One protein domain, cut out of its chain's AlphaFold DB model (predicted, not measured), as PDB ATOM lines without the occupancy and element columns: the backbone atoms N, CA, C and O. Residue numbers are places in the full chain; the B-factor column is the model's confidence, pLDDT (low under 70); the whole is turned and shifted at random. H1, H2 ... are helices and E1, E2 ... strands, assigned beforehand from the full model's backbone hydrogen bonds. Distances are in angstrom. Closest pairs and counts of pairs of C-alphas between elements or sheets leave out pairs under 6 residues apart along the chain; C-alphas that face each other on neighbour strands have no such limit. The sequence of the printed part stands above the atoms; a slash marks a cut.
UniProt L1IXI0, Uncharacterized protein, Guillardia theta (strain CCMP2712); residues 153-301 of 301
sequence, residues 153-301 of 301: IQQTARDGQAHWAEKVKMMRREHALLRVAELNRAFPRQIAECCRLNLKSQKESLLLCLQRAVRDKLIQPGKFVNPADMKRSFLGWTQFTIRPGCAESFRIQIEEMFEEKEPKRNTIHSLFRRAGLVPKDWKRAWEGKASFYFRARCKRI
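This is residues 153 to 301 of the 301 residues of an uncharacterized protein of Guillardia theta (strain CCMP2712) (UniProt L1IXI0). Helix H4 forms the core, with the long helix H1 along one side of it, H3 antiparallel to it on another, and H2 and H5 packed near its last residues. A small, twisted sheet of four short strands stands by the last part of H4, and H6 packs on its E3 and E4 part; residues 153 to 159 of H1 stick out. The 149 printed residues hold seven named helices and four named strands, in the order H1 H2 H3 H4 E1 E2 H5 H6 E3 H7 E4; the sheet order is E1 E2 E4 E3, all antiparallel, and the class is mixed. The whole is compact, with a radius of gyration of the C-alphas of 14.8 A and spans of 39 by 39 by 32 A.

H1, residues 153 to 177, begins at C-alpha 153 (50.843, 17.859, 21.659) and is 36.2 A long. H2 is residues 180 to 183, 5.6 A, and H3 is 186 to 196, 15.3 A. H4, 201 to 215, is 21.0 A long, from C-alpha 201 (42.795, 13.933, 38.983). E1 is 219 to 221, 6.3 A, and E2 is 239 to 242, 10.5 A. H5 is 247 to 255, 12.2 A, and H6 is 265 to 275, 15.8 A. E3 is 277 to 279, 6.9 A, and H7 is 282 to 286, 6.2 A. E4, 292 to 294, 6.8 A, ends at C-alpha 294 (26.074, 4.421, 34.677).

H4 is the hub. H1 touches it, closest at the C-alphas of Val 168 and Ser 205, 5.1 A, the same way at a shallow tilt of 33 degrees, only just short of steep. H3 and H4, a helical hairpin, only just touch, with 3 pairs of C-alphas within 8 A, closest Cys 194 and Glu 204, 6.6 A. H4 touches H2 with residues 211 to 215 alone, closest Val 180 and Arg 212, 6.5 A. It touches H5 with residues 209 to 213 alone, closest Ala 213 and Phe 250, 6.9 A, opposite ways at a shallow tilt of 29 degrees. H4 and H6 are on one face of the sheet, in two layers, helices over a sheet; H5 and H7 only graze it. E2, H5 H6 and E3 form a split strand-helix-strand unit, two strands running the same way with E4 between them, its crossover right-handed. Within hydrogen-bond range are N 220 and O 241 of the hairpin E1 and E2, 2.8 A, N 292 and O 240 of E4 and E2, 2.8 A, and N 278 and O 293 of E3 and E4, 2.8 A. In H1, H3, H4, H5, H6 and H7 every O i to N i+4 pair is within that range; H2 is too short for one.

The C-alphas of Leu 177 and Ile 301, the two farthest apart, are 44.5 A apart. The printed part has no cut. The link E1 to E2, residues 222 to 238, is long. Residues 298 to 301 have pLDDT under 70.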
ATOM      1  N   ILE A 153      51.909  18.726  21.127       85.88
ATOM      2  CA  ILE A 153      50.843  17.859  21.659       85.88
ATOM      3  C   ILE A 153      51.230  17.307  23.037       85.88
ATOM      4  O   ILE A 153      50.380  17.200  23.924       85.88
ATOM      5  N   GLN A 154      52.507  16.966  23.235       86.69
ATOM      6  CA  GLN A 154      52.997  16.526  24.540       86.69
ATOM      7  C   GLN A 154      52.924  17.637  25.579       86.69
ATOM      8  O   GLN A 154      52.494  17.371  26.699       86.69
ATOM      9  N   GLN A 155      53.301  18.863  25.208       90.44
ATOM     10  CA  GLN A 155      53.226  20.003  26.111       90.44
ATOM     11  C   GLN A 155      51.778  20.274  26.520       90.44
ATOM     12  O   GLN A 155      51.480  20.227  27.706       90.44
ATOM     13  N   THR A 156      50.844  20.352  25.567       87.75
ATOM     14  CA  THR A 156      49.409  20.497  25.872       87.75
ATOM     15  C   THR A 156      48.879  19.370  26.767       87.75
ATOM     16  O   THR A 156      48.037  19.593  27.636       87.75
ATOM     17  N   ALA A 157      49.363  18.135  26.591       87.50
ATOM     18  CA  ALA A 157      48.981  17.027  27.460       87.50
ATOM     19  C   ALA A 157      49.542  17.169  28.888       87.50
ATOM     20  O   ALA A 157      48.839  16.806  29.835       87.50
ATOM     21  N   ARG A 158      50.773  17.674  29.049       90.81
ATOM     22  CA  ARG A 158      51.384  17.975  30.356       90.81
ATOM     23  C   ARG A 158      50.668  19.130  31.045       90.81
ATOM     24  O   ARG A 158      50.282  18.969  32.197       90.81
ATOM     25  N   ASP A 159      50.402  20.217  30.327       92.06
ATOM     26  CA  ASP A 159      49.672  21.382  30.837       92.06
ATOM     27  C   ASP A 159      48.277  20.963  31.316       92.06
ATOM     28  O   ASP A 159      47.878  21.251  32.440       92.06
ATOM     29  N   GLY A 160      47.578  20.138  30.527       91.94
ATOM     30  CA  GLY A 160      46.296  19.572  30.935       91.94
ATOM     31  C   GLY A 160      46.390  18.703  32.195       91.94
ATOM     32  O   GLY A 160      45.493  18.744  33.036       91.94
ATOM     33  N   GLN A 161      47.453  17.909  32.361       92.44
ATOM     34  CA  GLN A 161      47.666  17.128  33.589       92.44
ATOM     35  C   GLN A 161      47.940  18.028  34.797       92.44
ATOM     36  O   GLN A 161      47.360  17.785  35.855       92.44
ATOM     37  N   ALA A 162      48.765  19.064  34.626       94.94
ATOM     38  CA  ALA A 162      49.053  20.053  35.658       94.94
ATOM     39  C   ALA A 162      47.780  20.797  36.090       94.94
ATOM     40  O   ALA A 162      47.497  20.855  37.286       94.94
ATOM     41  N   HIS A 163      46.953  21.241  35.136       95.81
ATOM     42  CA  HIS A 163      45.642  21.846  35.406       95.81
ATOM     43  C   HIS A 163      44.770  20.940  36.275       95.81
ATOM     44  O   HIS A 163      44.291  21.356  37.326       95.81
ATOM     45  N   TRP A 164      44.577  19.674  35.885       96.25
ATOM     46  CA  TRP A 164      43.732  18.765  36.666       96.25
ATOM     47  C   TRP A 164      44.311  18.459  38.051       96.25
ATOM     48  O   TRP A 164      43.541  18.277  38.994       96.25
ATOM     49  N   ALA A 165      45.638  18.396  38.181       95.69
ATOM     50  CA  ALA A 165      46.305  18.198  39.463       95.69
ATOM     51  C   ALA A 165      46.094  19.395  40.402       95.69
ATOM     52  O   ALA A 165      45.805  19.200  41.581       95.69
ATOM     53  N   GLU A 166      46.174  20.622  39.890       96.75
ATOM     54  CA  GLU A 166      45.883  21.814  40.688       96.75
ATOM     55  C   GLU A 166      44.388  21.920  41.007       96.75
ATOM     56  O   GLU A 166      43.989  22.128  42.155       96.75
ATOM     57  N   LYS A 167      43.531  21.643  40.020       96.94
ATOM     58  CA  LYS A 167      42.080  21.697  40.191       96.94
ATOM     59  C   LYS A 167      41.585  20.731  41.258       96.94
ATOM     60  O   LYS A 167      40.740  21.105  42.066       96.94
ATOM     61  N   VAL A 168      42.100  19.499  41.300       96.50
ATOM     62  CA  VAL A 168      41.698  18.543  42.342       96.50
ATOM     63  C   VAL A 168      42.156  18.992  43.731       96.50
ATOM     64  O   VAL A 168      41.384  18.853  44.674       96.50
ATOM     65  N   LYS A 169      43.346  19.595  43.875       96.50
ATOM     66  CA  LYS A 169      43.802  20.155  45.161       96.50
ATOM     67  C   LYS A 169      42.865  21.257  45.647       96.50
ATOM     68  O   LYS A 169      42.403  21.205  46.784       96.50
ATOM     69  N   MET A 170      42.536  22.208  44.772       97.19
ATOM     70  CA  MET A 170      41.590  23.286  45.063       97.19
ATOM     71  C   MET A 170      40.225  22.724  45.491       97.19
ATOM     72  O   MET A 170      39.703  23.076  46.545       97.19
ATOM     73  N   MET A 171      39.678  21.780  44.721       97.00
ATOM     74  CA  MET A 171      38.376  21.176  45.016       97.00
ATOM     75  C   MET A 171      38.373  20.342  46.298       97.00
ATOM     76  O   MET A 171      37.360  20.320  46.990       97.00
ATOM     77  N   ARG A 172      39.479  19.670  46.647       95.81
ATOM     78  CA  ARG A 172      39.615  18.965  47.932       95.81
ATOM     79  C   ARG A 172      39.512  19.940  49.100       95.81
ATOM     80  O   ARG A 172      38.740  19.670  50.014       95.81
ATOM     81  N   ARG A 173      40.214  21.079  49.034       96.56
ATOM     82  CA  ARG A 173      40.140  22.146  50.050       96.56
ATOM     83  C   ARG A 173      38.727  22.715  50.173       96.56
ATOM     84  O   ARG A 173      38.206  22.821  51.274       96.56
ATOM     85  N   GLU A 174      38.063  23.017  49.060       95.19
ATOM     86  CA  GLU A 174      36.664  23.475  49.091       95.19
ATOM     87  C   GLU A 174      35.726  22.424  49.696       95.19
ATOM     88  O   GLU A 174      34.875  22.739  50.525       95.19
ATOM     89  N   HIS A 175      35.873  21.165  49.285       96.06
ATOM     90  CA  HIS A 175      35.048  20.055  49.755       96.06
ATOM     91  C   HIS A 175      35.186  19.842  51.270       96.06
ATOM     92  O   HIS A 175      34.194  19.578  51.957       96.06
ATOM     93  N   ALA A 176      36.413  19.987  51.764       94.19
ATOM     94  CA  ALA A 176      36.803  20.029  53.164       94.19
ATOM     95  C   ALA A 176      36.118  21.174  53.927       94.19
ATOM     96  O   ALA A 176      35.333  20.913  54.839       94.19
ATOM     97  N   LEU A 177      36.350  22.421  53.504       95.94
ATOM     98  CA  LEU A 177      35.792  23.631  54.126       95.94
ATOM     99  C   LEU A 177      34.262  23.593  54.202       95.94
ATOM    100  O   LEU A 177      33.656  24.025  55.177       95.94
ATOM    101  N   LEU A 178      33.625  23.036  53.173       94.62
ATOM    102  CA  LEU A 178      32.171  22.975  53.048       94.62
ATOM    103  C   LEU A 178      31.571  21.702  53.670       94.62
ATOM    104  O   LEU A 178      30.378  21.449  53.487       94.62
ATOM    105  N   ARG A 179      32.388  20.885  54.357       94.38
ATOM    106  CA  ARG A 179      32.015  19.629  55.039       94.38
ATOM    107  C   ARG A 179      31.159  18.698  54.176       94.38
ATOM    108  O   ARG A 179      30.283  17.981  54.660       94.38
ATOM    109  N   VAL A 180      31.420  18.676  52.868       94.50
ATOM    110  CA  VAL A 180      30.568  17.974  51.894       94.50
ATOM    111  C   VAL A 180      30.561  16.465  52.153       94.50
ATOM    112  O   VAL A 180      29.525  15.822  51.994       94.50
ATOM    113  N   ALA A 181      31.680  15.910  52.635       91.88
ATOM    114  CA  ALA A 181      31.828  14.491  52.967       91.88
ATOM    115  C   ALA A 181      30.788  13.989  53.984       91.88
ATOM    116  O   ALA A 181      30.446  12.810  53.991       91.88
ATOM    117  N   GLU A 182      30.279  14.871  54.840       93.44
ATOM    118  CA  GLU A 182      29.382  14.512  55.939       93.44
ATOM    119  C   GLU A 182      27.915  14.426  55.505       93.44
ATOM    120  O   GLU A 182      27.095  13.813  56.183       93.44
ATOM    121  N   LEU A 183      27.582  14.977  54.335       93.75
ATOM    122  CA  LEU A 183      26.211  15.021  53.817       93.75
ATOM    123  C   LEU A 183      25.684  13.646  53.405       93.75
ATOM    124  O   LEU A 183      24.473  13.442  53.299       93.75
ATOM    125  N   ASN A 184      26.578  12.701  53.112       94.19
ATOM    126  CA  ASN A 184      26.197  11.352  52.741       94.19
ATOM    127  C   ASN A 184      27.247  10.335  53.183       94.19
ATOM    128  O   ASN A 184      28.412  10.430  52.809       94.19
ATOM    129  N   ARG A 185      26.805   9.274  53.868       94.44
ATOM    130  CA  ARG A 185      27.661   8.163  54.324       94.44
ATOM    131  C   ARG A 185      28.497   7.494  53.223       94.44
ATOM    132  O   ARG A 185      29.482   6.829  53.531       94.44
ATOM    133  N   ALA A 186      28.095   7.611  51.955       95.38
ATOM    134  CA  ALA A 186      28.854   7.073  50.833       95.38
ATOM    135  C   ALA A 186      30.084   7.929  50.490       95.38
ATOM    136  O   ALA A 186      31.089   7.373  50.061       95.38
ATOM    137  N   PHE A 187      30.037   9.251  50.685       97.00
ATOM    138  CA  PHE A 187      31.053  10.170  50.162       97.00
ATOM    139  C   PHE A 187      32.459   9.936  50.726       97.00
ATOM    140  O   PHE A 187      33.383   9.851  49.916       97.00
ATOM    141  N   PRO A 188      32.658   9.716  52.042       95.62
ATOM    142  CA  PRO A 188      33.987   9.412  52.571       95.62
ATOM    143  C   PRO A 188      34.572   8.138  51.947       95.62
ATOM    144  O   PRO A 188      35.733   8.112  51.552       95.62
ATOM    145  N   ARG A 189      33.740   7.103  51.758       96.00
ATOM    146  CA  ARG A 189      34.159   5.838  51.129       96.00
ATOM    147  C   ARG A 189      34.518   6.017  49.655       96.00
ATOM    148  O   ARG A 189      35.422   5.355  49.165       96.00
ATOM    149  N   GLN A 190      33.820   6.899  48.942       96.69
ATOM    150  CA  GLN A 190      34.130   7.217  47.544       96.69
ATOM    151  C   GLN A 190      35.480   7.919  47.406       96.69
ATOM    152  O   GLN A 190      36.233   7.608  46.487       96.69
ATOM    153  N   ILE A 191      35.787   8.845  48.319       95.12
ATOM    154  CA  ILE A 191      37.062   9.570  48.334       95.12
ATOM    155  C   ILE A 191      38.207   8.614  48.689       95.12
ATOM    156  O   ILE A 191      39.204   8.577  47.974       95.12
ATOM    157  N   ALA A 192      38.033   7.780  49.719       94.44
ATOM    158  CA  ALA A 192      39.012   6.752  50.075       94.44
ATOM    159  C   ALA A 192      39.297   5.806  48.895       94.44
ATOM    160  O   ALA A 192      40.452   5.523  48.582       94.44
ATOM    161  N   GLU A 193      38.256   5.388  48.171       95.62
ATOM    162  CA  GLU A 193      38.405   4.529  46.995       95.62
ATOM    163  C   GLU A 193      39.116   5.235  45.826       95.62
ATOM    164  O   GLU A 193      39.903   4.607  45.117       95.62
ATOM    165  N   CYS A 194      38.903   6.544  45.632       93.38
ATOM    166  CA  CYS A 194      39.677   7.333  44.665       93.38
ATOM    167  C   CYS A 194      41.178   7.292  44.962       93.38
ATOM    168  O   CYS A 194      41.967   7.093  44.033       93.38
ATOM    169  N   CYS A 195      41.551   7.466  46.233       90.19
ATOM    170  CA  CYS A 195      42.935   7.393  46.693       90.19
ATOM    171  C   CYS A 195      43.498   5.984  46.494       90.19
ATOM    172  O   CYS A 195      44.523   5.825  45.837       90.19
ATOM    173  N   ARG A 196      42.779   4.954  46.956       94.38
ATOM    174  CA  ARG A 196      43.186   3.547  46.838       94.38
ATOM    175  C   ARG A 196      43.448   3.125  45.388       94.38
ATOM    176  O   ARG A 196      44.380   2.382  45.108       94.38
ATOM    177  N   LEU A 197      42.623   3.598  44.453       91.25
ATOM    178  CA  LEU A 197      42.738   3.285  43.026       91.25
ATOM    179  C   LEU A 197      43.713   4.192  42.260       91.25
ATOM    180  O   LEU A 197      43.862   4.006  41.049       91.25
ATOM    181  N   ASN A 198      44.329   5.186  42.912       90.75
ATOM    182  CA  ASN A 198      45.168   6.202  42.271       90.75
ATOM    183  C   ASN A 198      44.501   6.802  41.018       90.75
ATOM    184  O   ASN A 198      45.076   6.858  39.923       90.75
ATOM    185  N   LEU A 199      43.227   7.192  41.141       90.00
ATOM    186  CA  LEU A 199      42.481   7.702  39.996       90.00
ATOM    187  C   LEU A 199      43.072   9.013  39.477       90.00
ATOM    188  O   LEU A 199      43.505   9.882  40.225       90.00
ATOM    189  N   LYS A 200      43.018   9.186  38.151       92.50
ATOM    190  CA  LYS A 200      43.418  10.443  37.504       92.50
ATOM    191  C   LYS A 200      42.653  11.618  38.109       92.50
ATOM    192  O   LYS A 200      41.425  11.543  38.190       92.50
ATOM    193  N   SER A 201      43.349  12.724  38.364       95.25
ATOM    194  CA  SER A 201      42.795  13.933  38.983       95.25
ATOM    195  C   SER A 201      41.500  14.411  38.319       95.25
ATOM    196  O   SER A 201      40.543  14.707  39.014       95.25
ATOM    197  N   GLN A 202      41.383  14.343  36.984       95.50
ATOM    198  CA  GLN A 202      40.137  14.666  36.265       95.50
ATOM    199  C   GLN A 202      38.906  13.868  36.750       95.50
ATOM    200  O   GLN A 202      37.803  14.405  36.813       95.50
ATOM    201  N   LYS A 203      39.061  12.568  37.042       95.56
ATOM    202  CA  LYS A 203      37.949  11.736  37.531       95.56
ATOM    203  C   LYS A 203      37.583  12.093  38.963       95.56
ATOM    204  O   LYS A 203      36.404  12.096  39.297       95.56
ATOM    205  N   GLU A 204      38.584  12.369  39.782       96.88
ATOM    206  CA  GLU A 204      38.369  12.773  41.162       96.88
ATOM    207  C   GLU A 204      37.721  14.160  41.243       96.88
ATOM    208  O   GLU A 204      36.727  14.313  41.942       96.88
ATOM    209  N   SER A 205      38.176  15.134  40.449       97.50
ATOM    210  CA  SER A 205      37.518  16.437  40.309       97.50
ATOM    211  C   SER A 205      36.045  16.280  39.932       97.50
ATOM    212  O   SER A 205      35.189  16.912  40.544       97.50
ATOM    213  N   LEU A 206      35.717  15.382  38.992       98.00
ATOM    214  CA  LEU A 206      34.320  15.090  38.668       98.00
ATOM    215  C   LEU A 206      33.556  14.505  39.867       98.00
ATOM    216  O   LEU A 206      32.419  14.905  40.093       98.00
ATOM    217  N   LEU A 207      34.144  13.577  40.633       97.94
ATOM    218  CA  LEU A 207      33.509  13.045  41.845       97.94
ATOM    219  C   LEU A 207      33.194  14.176  42.837       97.94
ATOM    220  O   LEU A 207      32.049  14.298  43.269       97.94
ATOM    221  N   LEU A 208      34.188  15.005  43.162       97.94
ATOM    222  CA  LEU A 208      34.045  16.116  44.106       97.94
ATOM    223  C   LEU A 208      33.012  17.138  43.612       97.94
ATOM    224  O   LEU A 208      32.197  17.621  44.396       97.94
ATOM    225  N   CYS A 209      32.982  17.410  42.303       98.00
ATOM    226  CA  CYS A 209      31.960  18.253  41.683       98.00
ATOM    227  C   CYS A 209      30.558  17.678  41.889       98.00
ATOM    228  O   CYS A 209      29.656  18.402  42.290       98.00
ATOM    229  N   LEU A 210      30.357  16.379  41.651       98.31
ATOM    230  CA  LEU A 210      29.048  15.747  41.834       98.31
ATOM    231  C   LEU A 210      28.606  15.768  43.303       98.31
ATOM    232  O   LEU A 210      27.434  16.001  43.588       98.31
ATOM    233  N   GLN A 211      29.528  15.563  44.243       98.06
ATOM    234  CA  GLN A 211      29.241  15.652  45.678       98.06
ATOM    235  C   GLN A 211      28.857  17.087  46.083       98.06
ATOM    236  O   GLN A 211      27.858  17.284  46.780       98.06
ATOM    237  N   ARG A 212      29.564  18.100  45.561       97.81
ATOM    238  CA  ARG A 212      29.203  19.519  45.721       97.81
ATOM    239  C   ARG A 212      27.837  19.835  45.101       97.81
ATOM    240  O   ARG A 212      27.014  20.470  45.753       97.81
ATOM    241  N   ALA A 213      27.532  19.315  43.913       98.12
ATOM    242  CA  ALA A 213      26.227  19.476  43.271       98.12
ATOM    243  C   ALA A 213      25.073  18.897  44.111       98.12
ATOM    244  O   ALA A 213      23.957  19.417  44.072       98.12
ATOM    245  N   VAL A 214      25.324  17.826  44.875       98.00
ATOM    246  CA  VAL A 214      24.346  17.279  45.831       98.00
ATOM    247  C   VAL A 214      24.142  18.228  47.008       98.00
ATOM    248  O   VAL A 214      22.988  18.491  47.350       98.00
ATOM    249  N   ARG A 215      25.219  18.778  47.591       97.00
ATOM    250  CA  ARG A 215      25.120  19.806  48.646       97.00
ATOM    251  C   ARG A 215      24.270  20.983  48.182       97.00
ATOM    252  O   ARG A 215      23.337  21.382  48.872       97.00
ATOM    253  N   ASP A 216      24.573  21.489  46.992       97.12
ATOM    254  CA  ASP A 216      23.907  22.647  46.388       97.12
ATOM    255  C   ASP A 216      22.498  22.338  45.878       97.12
ATOM    256  O   ASP A 216      21.830  23.201  45.314       97.12
ATOM    257  N   LYS A 217      22.026  21.101  46.073       97.62
ATOM    258  CA  LYS A 217      20.718  20.615  45.625       97.62
ATOM    259  C   LYS A 217      20.514  20.773  44.113       97.62
ATOM    260  O   LYS A 217      19.378  20.749  43.656       97.62
ATOM    261  N   LEU A 218      21.584  20.855  43.323       98.31
ATOM    262  CA  LEU A 218      21.517  20.981  41.863       98.31
ATOM    263  C   LEU A 218      21.131  19.661  41.202       98.31
ATOM    264  O   LEU A 218      20.441  19.634  40.183       98.31
ATOM    265  N   ILE A 219      21.559  18.550  41.801       98.38
ATOM    266  CA  ILE A 219      21.247  17.203  41.333       98.38
ATOM    267  C   ILE A 219      20.580  16.377  42.429       98.38
ATOM    268  O   ILE A 219      20.729  16.621  43.628       98.38
ATOM    269  N   GLN A 220      19.848  15.362  41.997       97.88
ATOM    270  CA  GLN A 220      19.333  14.296  42.834       97.88
ATOM    271  C   GLN A 220      20.074  12.999  42.483       97.88
ATOM    272  O   GLN A 220      19.913  12.487  41.367       97.88
ATOM    273  N   PRO A 221      20.898  12.463  43.399       97.50
ATOM    274  CA  PRO A 221      21.571  11.197  43.172       97.50
ATOM    275  C   PRO A 221      20.562  10.045  43.236       97.50
ATOM    276  O   PRO A 221      19.568  10.100  43.962       97.50
ATOM    277  N   GLY A 222      20.824   8.987  42.470       95.94
ATOM    278  CA  GLY A 222      20.152   7.706  42.650       95.94
ATOM    279  C   GLY A 222      20.711   6.922  43.838       95.94
ATOM    280  O   GLY A 222      21.378   7.459  44.722       95.94
ATOM    281  N   LYS A 223      20.473   5.608  43.842       94.69
ATOM    282  CA  LYS A 223      21.027   4.720  44.867       94.69
ATOM    283  C   LYS A 223      22.544   4.593  44.701       94.69
ATOM    284  O   LYS A 223      23.020   4.179  43.642       94.69
ATOM    285  N   PHE A 224      23.286   4.874  45.768       96.75
ATOM    286  CA  PHE A 224      24.708   4.556  45.830       96.75
ATOM    287  C   PHE A 224      24.924   3.055  46.054       96.75
ATOM    288  O   PHE A 224      24.219   2.426  46.847       96.75
ATOM    289  N   VAL A 225      25.904   2.490  45.355       95.62
ATOM    290  CA  VAL A 225      26.413   1.126  45.579       95.62
ATOM    291  C   VAL A 225      27.832   1.184  46.145       95.62
ATOM    292  O   VAL A 225      28.364   2.273  46.362       95.62
ATOM    293  N   ASN A 226      28.437   0.026  46.418       95.00
ATOM    294  CA  ASN A 226      29.810  -0.033  46.915       95.00
ATOM    295  C   ASN A 226      30.772   0.675  45.928       95.00
ATOM    296  O   ASN A 226      30.787   0.292  44.756       95.00
ATOM    297  N   PRO A 227      31.568   1.672  46.370       94.25
ATOM    298  CA  PRO A 227      32.520   2.377  45.514       94.25
ATOM    299  C   PRO A 227      33.534   1.485  44.793       94.25
ATOM    300  O   PRO A 227      33.924   1.817  43.675       94.25
ATOM    301  N   ALA A 228      33.892   0.339  45.380       92.00
ATOM    302  CA  ALA A 228      34.805  -0.628  44.771       92.00
ATOM    303  C   ALA A 228      34.203  -1.360  43.553       92.00
ATOM    304  O   ALA A 228      34.934  -1.922  42.733       92.00
ATOM    305  N   ASP A 229      32.873  -1.345  43.379       92.25
ATOM    306  CA  ASP A 229      32.202  -1.971  42.235       92.25
ATOM    307  C   ASP A 229      32.240  -1.067  40.991       92.25
ATOM    308  O   ASP A 229      31.241  -0.490  40.541       92.25
ATOM    309  N   MET A 230      33.430  -0.972  40.398       87.31
ATOM    310  CA  MET A 230      33.695  -0.193  39.184       87.31
ATOM    311  C   MET A 230      33.071  -0.803  37.917       87.31
ATOM    312  O   MET A 230      33.052  -0.164  36.861       87.31
ATOM    313  N   LYS A 231      32.567  -2.045  37.986       90.31
ATOM    314  CA  LYS A 231      31.875  -2.703  36.866       90.31
ATOM    315  C   LYS A 231      30.428  -2.236  36.757       90.31
ATOM    316  O   LYS A 231      29.889  -2.208  35.651       90.31
ATOM    317  N   ARG A 232      29.803  -1.876  37.879       91.50
ATOM    318  CA  ARG A 232      28.387  -1.477  37.947       91.50
ATOM    319  C   ARG A 232      28.180  -0.017  38.330       91.50
ATOM    320  O   ARG A 232      27.041   0.449  38.308       91.50
ATOM    321  N   SER A 233      29.247   0.707  38.658       95.06
ATOM    322  CA  SER A 233      29.159   2.102  39.069       95.06
ATOM    323  C   SER A 233      30.406   2.922  38.752       95.06
ATOM    324  O   SER A 233      31.495   2.399  38.520       95.06
ATOM    325  N   PHE A 234      30.238   4.241  38.783       95.94
ATOM    326  CA  PHE A 234      31.339   5.187  38.865       95.94
ATOM    327  C   PHE A 234      31.563   5.514  40.338       95.94
ATOM    328  O   PHE A 234      30.867   6.377  40.865       95.94
ATOM    329  N   LEU A 235      32.472   4.812  41.022       95.88
ATOM    330  CA  LEU A 235      32.738   5.040  42.452       95.88
ATOM    331  C   LEU A 235      31.437   5.032  43.274       95.88
ATOM    332  O   LEU A 235      31.124   5.958  44.014       95.88
ATOM    333  N   GLY A 236      30.586   4.031  43.064       96.25
ATOM    334  CA  GLY A 236      29.302   3.906  43.748       96.25
ATOM    335  C   GLY A 236      28.161   4.711  43.119       96.25
ATOM    336  O   GLY A 236      27.004   4.457  43.447       96.25
ATOM    337  N   TRP A 237      28.430   5.632  42.185       97.75
ATOM    338  CA  TRP A 237      27.393   6.350  41.439       97.75
ATOM    339  C   TRP A 237      26.793   5.467  40.342       97.75
ATOM    340  O   TRP A 237      27.476   5.073  39.395       97.75
ATOM    341  N   THR A 238      25.495   5.188  40.457       97.31
ATOM    342  CA  THR A 238      24.728   4.416  39.463       97.31
ATOM    343  C   THR A 238      23.924   5.308  38.530       97.31
ATOM    344  O   THR A 238      23.798   5.009  37.348       97.31
ATOM    345  N   GLN A 239      23.383   6.410  39.044       97.69
ATOM    346  CA  GLN A 239      22.649   7.398  38.268       97.69
ATOM    347  C   GLN A 239      22.511   8.712  39.039       97.69
ATOM    348  O   GLN A 239      22.630   8.733  40.265       97.69
ATOM    349  N   PHE A 240      22.183   9.785  38.329       98.31
ATOM    350  CA  PHE A 240      21.682  11.027  38.915       98.31
ATOM    351  C   PHE A 240      20.785  11.767  37.916       98.31
ATOM    352  O   PHE A 240      20.860  11.539  36.706       98.31
ATOM    353  N   THR A 241      19.954  12.674  38.418       98.25
ATOM    354  CA  THR A 241      19.114  13.564  37.604       98.25
ATOM    355  C   THR A 241      19.348  15.001  38.045       98.25
ATOM    356  O   THR A 241      19.464  15.259  39.240       98.25
ATOM    357  N   ILE A 242      19.416  15.939  37.106       98.31
ATOM    358  CA  ILE A 242      19.474  17.367  37.441       98.31
ATOM    359  C   ILE A 242      18.094  17.806  37.933       98.31
ATOM    360  O   ILE A 242      17.083  17.423  37.342       98.31
ATOM    361  N   ARG A 243      18.032  18.585  39.017       97.06
ATOM    362  CA  ARG A 243      16.752  19.101  39.508       97.06
ATOM    363  C   ARG A 243      16.145  20.095  38.505       97.06
ATOM    364  O   ARG A 243      16.887  20.871  37.897       97.06
ATOM    365  N   PRO A 244      14.810  20.110  38.335       93.75
ATOM    366  CA  PRO A 244      14.150  21.109  37.500       93.75
ATOM    367  C   PRO A 244      14.533  22.532  37.929       93.75
ATOM    368  O   PRO A 244      14.542  22.832  39.118       93.75
ATOM    369  N   GLY A 245      14.870  23.393  36.967       93.81
ATOM    370  CA  GLY A 245      15.308  24.773  37.228       93.81
ATOM    371  C   GLY A 245      16.786  24.932  37.609       93.81
ATOM    372  O   GLY A 245      17.294  26.045  37.561       93.81
ATOM    373  N   CYS A 246      17.511  23.846  37.901       97.06
ATOM    374  CA  CYS A 246      18.931  23.890  38.284       97.06
ATOM    375  C   CYS A 246      19.899  23.574  37.128       97.06
ATOM    376  O   CYS A 246      21.100  23.436  37.354       97.06
ATOM    377  N   ALA A 247      19.384  23.430  35.902       95.62
ATOM    378  CA  ALA A 247      20.157  23.066  34.711       95.62
ATOM    379  C   ALA A 247      21.350  23.998  34.471       95.62
ATOM    380  O   ALA A 247      22.471  23.525  34.295       95.62
ATOM    381  N   GLU A 248      21.105  25.306  34.516       95.75
ATOM    382  CA  GLU A 248      22.127  26.312  34.246       95.75
ATOM    383  C   GLU A 248      23.195  26.331  35.341       95.75
ATOM    384  O   GLU A 248      24.380  26.201  35.059       95.75
ATOM    385  N   SER A 249      22.785  26.362  36.610       97.38
ATOM    386  CA  SER A 249      23.714  26.339  37.744       97.38
ATOM    387  C   SER A 249      24.571  25.072  37.778       97.38
ATOM    388  O   SER A 249      25.762  25.139  38.074       97.38
ATOM    389  N   PHE A 250      23.995  23.909  37.451       97.50
ATOM    390  CA  PHE A 250      24.768  22.671  37.345       97.50
ATOM    391  C   PHE A 250      25.763  22.725  36.187       97.50
ATOM    392  O   PHE A 250      26.889  22.249  36.315       97.50
ATOM    393  N   ARG A 251      25.363  23.309  35.056       95.75
ATOM    394  CA  ARG A 251      26.235  23.464  33.898       95.75
ATOM    395  C   ARG A 251      27.415  24.383  34.202       95.75
ATOM    396  O   ARG A 251      28.540  23.959  33.959       95.75
ATOM    397  N   ILE A 252      27.166  25.542  34.807       95.56
ATOM    398  CA  ILE A 252      28.207  26.474  35.259       95.56
ATOM    399  C   ILE A 252      29.192  25.750  36.179       95.56
ATOM    400  O   ILE A 252      30.390  25.764  35.926       95.56
ATOM    401  N   GLN A 253      28.698  25.007  37.176       96.00
ATOM    402  CA  GLN A 253      29.563  24.257  38.092       96.00
ATOM    403  C   GLN A 253      30.444  23.215  37.375       96.00
ATOM    404  O   GLN A 253      31.588  22.980  37.765       96.00
ATOM    405  N   ILE A 254      29.931  22.576  36.319       96.81
ATOM    406  CA  ILE A 254      30.719  21.644  35.505       96.81
ATOM    407  C   ILE A 254      31.749  22.386  34.648       96.81
ATOM    408  O   ILE A 254      32.874  21.908  34.504       96.81
ATOM    409  N   GLU A 255      31.373  23.520  34.062       95.75
ATOM    410  CA  GLU A 255      32.236  24.345  33.214       95.75
ATOM    411  C   GLU A 255      33.382  24.971  34.027       95.75
ATOM    412  O   GLU A 255      34.524  24.928  33.579       95.75
ATOM    413  N   GLU A 256      33.134  25.364  35.279       95.12
ATOM    414  CA  GLU A 256      34.140  25.837  36.246       95.12
ATOM    415  C   GLU A 256      35.258  24.820  36.536       95.12
ATOM    416  O   GLU A 256      36.298  25.185  37.090       95.12
ATOM    417  N   MET A 257      35.085  23.533  36.201       95.56
ATOM    418  CA  MET A 257      36.158  22.539  36.325       95.56
ATOM    419  C   MET A 257      37.271  22.712  35.281       95.56
ATOM    420  O   MET A 257      38.378  22.198  35.466       95.56
ATOM    421  N   PHE A 258      36.974  23.380  34.172       94.81
ATOM    422  CA  PHE A 258      37.879  23.547  33.045       94.81
ATOM    423  C   PHE A 258      38.616  24.887  33.133       94.81
ATOM    424  O   PHE A 258      38.173  25.816  33.797       94.81
ATOM    425  N   GLU A 259      39.777  24.962  32.486       89.00
ATOM    426  CA  GLU A 259      40.549  26.205  32.368       89.00
ATOM    427  C   GLU A 259      39.876  27.194  31.400       89.00
ATOM    428  O   GLU A 259      39.841  28.400  31.628       89.00
ATOM    429  N   GLU A 260      39.290  26.666  30.322       86.25
ATOM    430  CA  GLU A 260      38.504  27.440  29.365       86.25
ATOM    431  C   GLU A 260      37.186  27.895  30.007       86.25
ATOM    432  O   GLU A 260      36.453  27.071  30.549       86.25
ATOM    433  N   LYS A 261      36.841  29.185  29.870       79.50
ATOM    434  CA  LYS A 261      35.564  29.740  30.366       79.50
ATOM    435  C   LYS A 261      34.336  29.048  29.768       79.50
ATOM    436  O   LYS A 261      33.314  28.949  30.430       79.50
ATOM    437  N   GLU A 262      34.446  28.569  28.529       88.81
ATOM    438  CA  GLU A 262      33.370  27.885  27.809       88.81
ATOM    439  C   GLU A 262      33.908  26.615  27.129       88.81
ATOM    440  O   GLU A 262      34.192  26.604  25.924       88.81
ATOM    441  N   PRO A 263      34.084  25.514  27.880       90.81
ATOM    442  CA  PRO A 263      34.622  24.290  27.317       90.81
ATOM    443  C   PRO A 263      33.660  23.723  26.269       90.81
ATOM    444  O   PRO A 263      32.444  23.634  26.456       90.81
ATOM    445  N   LYS A 264      34.216  23.249  25.150       93.06
ATOM    446  CA  LYS A 264      33.420  22.663  24.060       93.06
ATOM    447  C   LYS A 264      32.488  21.566  24.585       93.06
ATOM    448  O   LYS A 264      32.912  20.656  25.299       93.06
ATOM    449  N   ARG A 265      31.236  21.539  24.111       92.31
ATOM    450  CA  ARG A 265      30.220  20.542  24.514       92.31
ATOM    451  C   ARG A 265      30.714  19.091  24.443       92.31
ATOM    452  O   ARG A 265      30.409  18.275  25.312       92.31
ATOM    453  N   ASN A 266      31.491  18.747  23.415       93.06
ATOM    454  CA  ASN A 266      32.038  17.398  23.272       93.06
ATOM    455  C   ASN A 266      33.079  17.051  24.352       93.06
ATOM    456  O   ASN A 266      33.194  15.881  24.723       93.06
ATOM    457  N   THR A 267      33.811  18.038  24.871       93.44
ATOM    458  CA  THR A 267      34.748  17.880  25.990       93.44
ATOM    459  C   THR A 267      33.988  17.485  27.250       93.44
ATOM    460  O   THR A 267      34.286  16.441  27.835       93.44
ATOM    461  N   ILE A 268      32.921  18.221  27.583       95.50
ATOM    462  CA  ILE A 268      32.042  17.908  28.719       95.50
ATOM    463  C   ILE A 268      31.421  16.515  28.550       95.50
ATOM    464  O   ILE A 268      31.541  15.659  29.422       95.50
ATOM    465  N   HIS A 269      30.818  16.221  27.394       95.50
ATOM    466  CA  HIS A 269      30.238  14.894  27.150       95.50
ATOM    467  C   HIS A 269      31.287  13.773  27.271       95.50
ATOM    468  O   HIS A 269      30.985  12.674  27.739       95.50
ATOM    469  N   SER A 270      32.531  14.028  26.853       94.88
ATOM    470  CA  SER A 270      33.628  13.062  26.958       94.88
ATOM    471  C   SER A 270      34.061  12.817  28.399       94.88
ATOM    472  O   SER A 270      34.377  11.672  28.722       94.88
ATOM    473  N   LEU A 271      34.025  13.833  29.266       95.88
ATOM    474  CA  LEU A 271      34.254  13.685  30.706       95.88
ATOM    475  C   LEU A 271      33.270  12.665  31.307       95.88
ATOM    476  O   LEU A 271      33.684  11.643  31.858       95.88
ATOM    477  N   PHE A 272      31.974  12.869  31.078       96.75
ATOM    478  CA  PHE A 272      30.909  11.978  31.549       96.75
ATOM    479  C   PHE A 272      30.979  10.572  30.933       96.75
ATOM    480  O   PHE A 272      30.895   9.571  31.647       96.75
ATOM    481  N   ARG A 273      31.243  10.456  29.623       95.69
ATOM    482  CA  ARG A 273      31.474   9.152  28.969       95.69
ATOM    483  C   ARG A 273      32.659   8.402  29.569       95.69
ATOM    484  O   ARG A 273      32.617   7.179  29.686       95.69
ATOM    485  N   ARG A 274      33.724   9.109  29.959       93.50
ATOM    486  CA  ARG A 274      34.888   8.485  30.597       93.50
ATOM    487  C   ARG A 274      34.583   8.000  32.014       93.50
ATOM    488  O   ARG A 274      35.159   6.986  32.414       93.50
ATOM    489  N   ALA A 275      33.687   8.674  32.725       94.69
ATOM    490  CA  ALA A 275      33.148   8.220  34.003       94.69
ATOM    491  C   ALA A 275      32.113   7.092  33.848       94.69
ATOM    492  O   ALA A 275      31.898   6.336  34.781       94.69
ATOM    493  N   GLY A 276      31.509   6.938  32.666       95.12
ATOM    494  CA  GLY A 276      30.449   5.960  32.409       95.12
ATOM    495  C   GLY A 276      29.049   6.487  32.721       95.12
ATOM    496  O   GLY A 276      28.084   5.777  32.482       95.12
ATOM    497  N   LEU A 277      28.908   7.730  33.187       96.81
ATOM    498  CA  LEU A 277      27.625   8.368  33.490       96.81
ATOM    499  C   LEU A 277      27.045   8.993  32.215       96.81
ATOM    500  O   LEU A 277      27.325  10.142  31.891       96.81
ATOM    501  N   VAL A 278      26.273   8.220  31.452       96.62
ATOM    502  CA  VAL A 278      25.809   8.600  30.111       96.62
ATOM    503  C   VAL A 278      24.278   8.579  30.042       96.62
ATOM    504  O   VAL A 278      23.663   7.531  30.275       96.62
ATOM    505  N   PRO A 279      23.632   9.703  29.686       96.69
ATOM    506  CA  PRO A 279      22.189   9.738  29.507       96.69
ATOM    507  C   PRO A 279      21.779   9.065  28.191       96.69
ATOM    508  O   PRO A 279      22.584   8.894  27.276       96.69
ATOM    509  N   LYS A 280      20.497   8.693  28.076       94.44
ATOM    510  CA  LYS A 280      19.921   8.257  26.786       94.44
ATOM    511  C   LYS A 280      19.882   9.410  25.777       94.44
ATOM    512  O   LYS A 280      20.209   9.213  24.615       94.44
ATOM    513  N   ASP A 281      19.513  10.598  26.247       96.00
ATOM    514  CA  ASP A 281      19.420  11.825  25.462       96.00
ATOM    515  C   ASP A 281      20.150  12.942  26.211       96.00
ATOM    516  O   ASP A 281      19.763  13.317  27.318       96.00
ATOM    517  N   TRP A 282      21.223  13.459  25.608       95.12
ATOM    518  CA  TRP A 282      22.035  14.513  26.210       95.12
ATOM    519  C   TRP A 282      21.268  15.818  26.390       95.12
ATOM    520  O   TRP A 282      21.433  16.462  27.418       95.12
ATOM    521  N   LYS A 283      20.454  16.228  25.411       95.12
ATOM    522  CA  LYS A 283      19.735  17.505  25.479       95.12
ATOM    523  C   LYS A 283      18.722  17.462  26.621       95.12
ATOM    524  O   LYS A 283      18.755  18.314  27.502       95.12
ATOM    525  N   ARG A 284      17.901  16.409  26.664       96.38
ATOM    526  CA  ARG A 284      16.902  16.231  27.728       96.38
ATOM    527  C   ARG A 284      17.533  16.065  29.108       96.38
ATOM    528  O   ARG A 284      16.942  16.505  30.088       96.38
ATOM    529  N   ALA A 285      18.704  15.436  29.200       96.50
ATOM    530  CA  ALA A 285      19.384  15.252  30.476       96.50
ATOM    531  C   ALA A 285      19.919  16.565  31.050       96.50
ATOM    532  O   ALA A 285      19.726  16.811  32.236       96.50
ATOM    533  N   TRP A 286      20.505  17.427  30.211       95.50
ATOM    534  CA  TRP A 286      20.926  18.769  30.624       95.50
ATOM    535  C   TRP A 286      19.750  19.648  31.061       95.50
ATOM    536  O   TRP A 286      19.901  20.440  31.978       95.50
ATOM    537  N   GLU A 287      18.562  19.449  30.487       95.25
ATOM    538  CA  GLU A 287      17.318  20.107  30.922       95.25
ATOM    539  C   GLU A 287      16.709  19.502  32.211       95.25
ATOM    540  O   GLU A 287      15.632  19.919  32.633       95.25
ATOM    541  N   GLY A 288      17.330  18.478  32.814       93.62
ATOM    542  CA  GLY A 288      16.795  17.762  33.983       93.62
ATOM    543  C   GLY A 288      15.611  16.833  33.686       93.62
ATOM    544  O   GLY A 288      15.028  16.250  34.595       93.62
ATOM    545  N   LYS A 289      15.262  16.637  32.408       95.06
ATOM    546  CA  LYS A 289      14.148  15.778  31.955       95.06
ATOM    547  C   LYS A 289      14.547  14.316  31.748       95.06
ATOM    548  O   LYS A 289      13.703  13.494  31.389       95.06
ATOM    549  N   ALA A 290      15.830  13.992  31.888       95.56
ATOM    550  CA  ALA A 290      16.357  12.637  31.792       95.56
ATOM    551  C   ALA A 290      17.534  12.448  32.755       95.56
ATOM    552  O   ALA A 290      18.281  13.383  33.035       95.56
ATOM    553  N   SER A 291      17.717  11.221  33.236       97.25
ATOM    554  CA  SER A 291      18.820  10.889  34.139       97.25
ATOM    555  C   SER A 291      20.082  10.489  33.377       97.25
ATOM    556  O   SER A 291      20.036   9.902  32.288       97.25
ATOM    557  N   PHE A 292      21.220  10.750  34.003       98.06
ATOM    558  CA  PHE A 292      22.504  10.171  33.652       98.06
ATOM    559  C   PHE A 292      22.582   8.796  34.303       98.06
ATOM    560  O   PHE A 292      22.455   8.698  35.519       98.06
ATOM    561  N   TYR A 293      22.785   7.742  33.512       97.44
ATOM    562  CA  TYR A 293      22.904   6.373  34.014       97.44
ATOM    563  C   TYR A 293      24.330   5.878  33.839       97.44
ATOM    564  O   TYR A 293      24.951   6.120  32.803       97.44
ATOM    565  N   PHE A 294      24.830   5.140  34.821       96.81
ATOM    566  CA  PHE A 294      26.074   4.421  34.677       96.81
ATOM    567  C   PHE A 294      25.908   3.319  33.633       96.81
ATOM    568  O   PHE A 294      25.011   2.478  33.703       96.81
ATOM    569  N   ARG A 295      26.798   3.328  32.649       93.25
ATOM    570  CA  ARG A 295      26.924   2.301  31.630       93.25
ATOM    571  C   ARG A 295      28.345   1.788  31.680       93.25
ATOM    572  O   ARG A 295      29.286   2.521  31.360       93.25
ATOM    573  N   ALA A 296      28.483   0.521  32.057       83.25
ATOM    574  CA  ALA A 296      29.748  -0.178  31.944       83.25
ATOM    575  C   ALA A 296      30.252  -0.023  30.508       83.25
ATOM    576  O   ALA A 296      29.503  -0.219  29.544       83.25
ATOM    577  N   ARG A 297      31.519   0.360  30.344       71.25
ATOM    578  CA  ARG A 297      32.105   0.363  29.008       71.25
ATOM    579  C   ARG A 297      32.164  -1.089  28.551       71.25
ATOM    580  O   ARG A 297      32.991  -1.846  29.053       71.25
ATOM    581  N   CYS A 298      31.331  -1.466  27.586       49.38
ATOM    582  CA  CYS A 298      31.651  -2.619  26.760       49.38
ATOM    583  C   CYS A 298      32.980  -2.278  26.086       49.38
ATOM    584  O   CYS A 298      33.041  -1.369  25.253       49.38
ATOM    585  N   LYS A 299      34.063  -2.947  26.495       48.41
ATOM    586  CA  LYS A 299      35.235  -3.044  25.630       48.41
ATOM    587  C   LYS A 299      34.678  -3.646  24.338       48.41
ATOM    588  O   LYS A 299      34.193  -4.770  24.377       48.41
ATOM    589  N   ARG A 300      34.617  -2.875  23.245       32.78
ATOM    590  CA  ARG A 300      34.473  -3.498  21.925       32.78
ATOM    591  C   ARG A 300      35.728  -4.350  21.781       32.78
ATOM    592  O   ARG A 300      36.815  -3.773  21.726       32.78
ATOM    593  N   ILE A 301      35.550  -5.658  21.927       31.84
ATOM    594  CA  ILE A 301      36.533  -6.676  21.565       31.84
ATOM    595  C   ILE A 301      36.641  -6.638  20.043       31.84
ATOM    596  O   ILE A 301      35.573  -6.492  19.402       31.84
TER     597      ILE A 301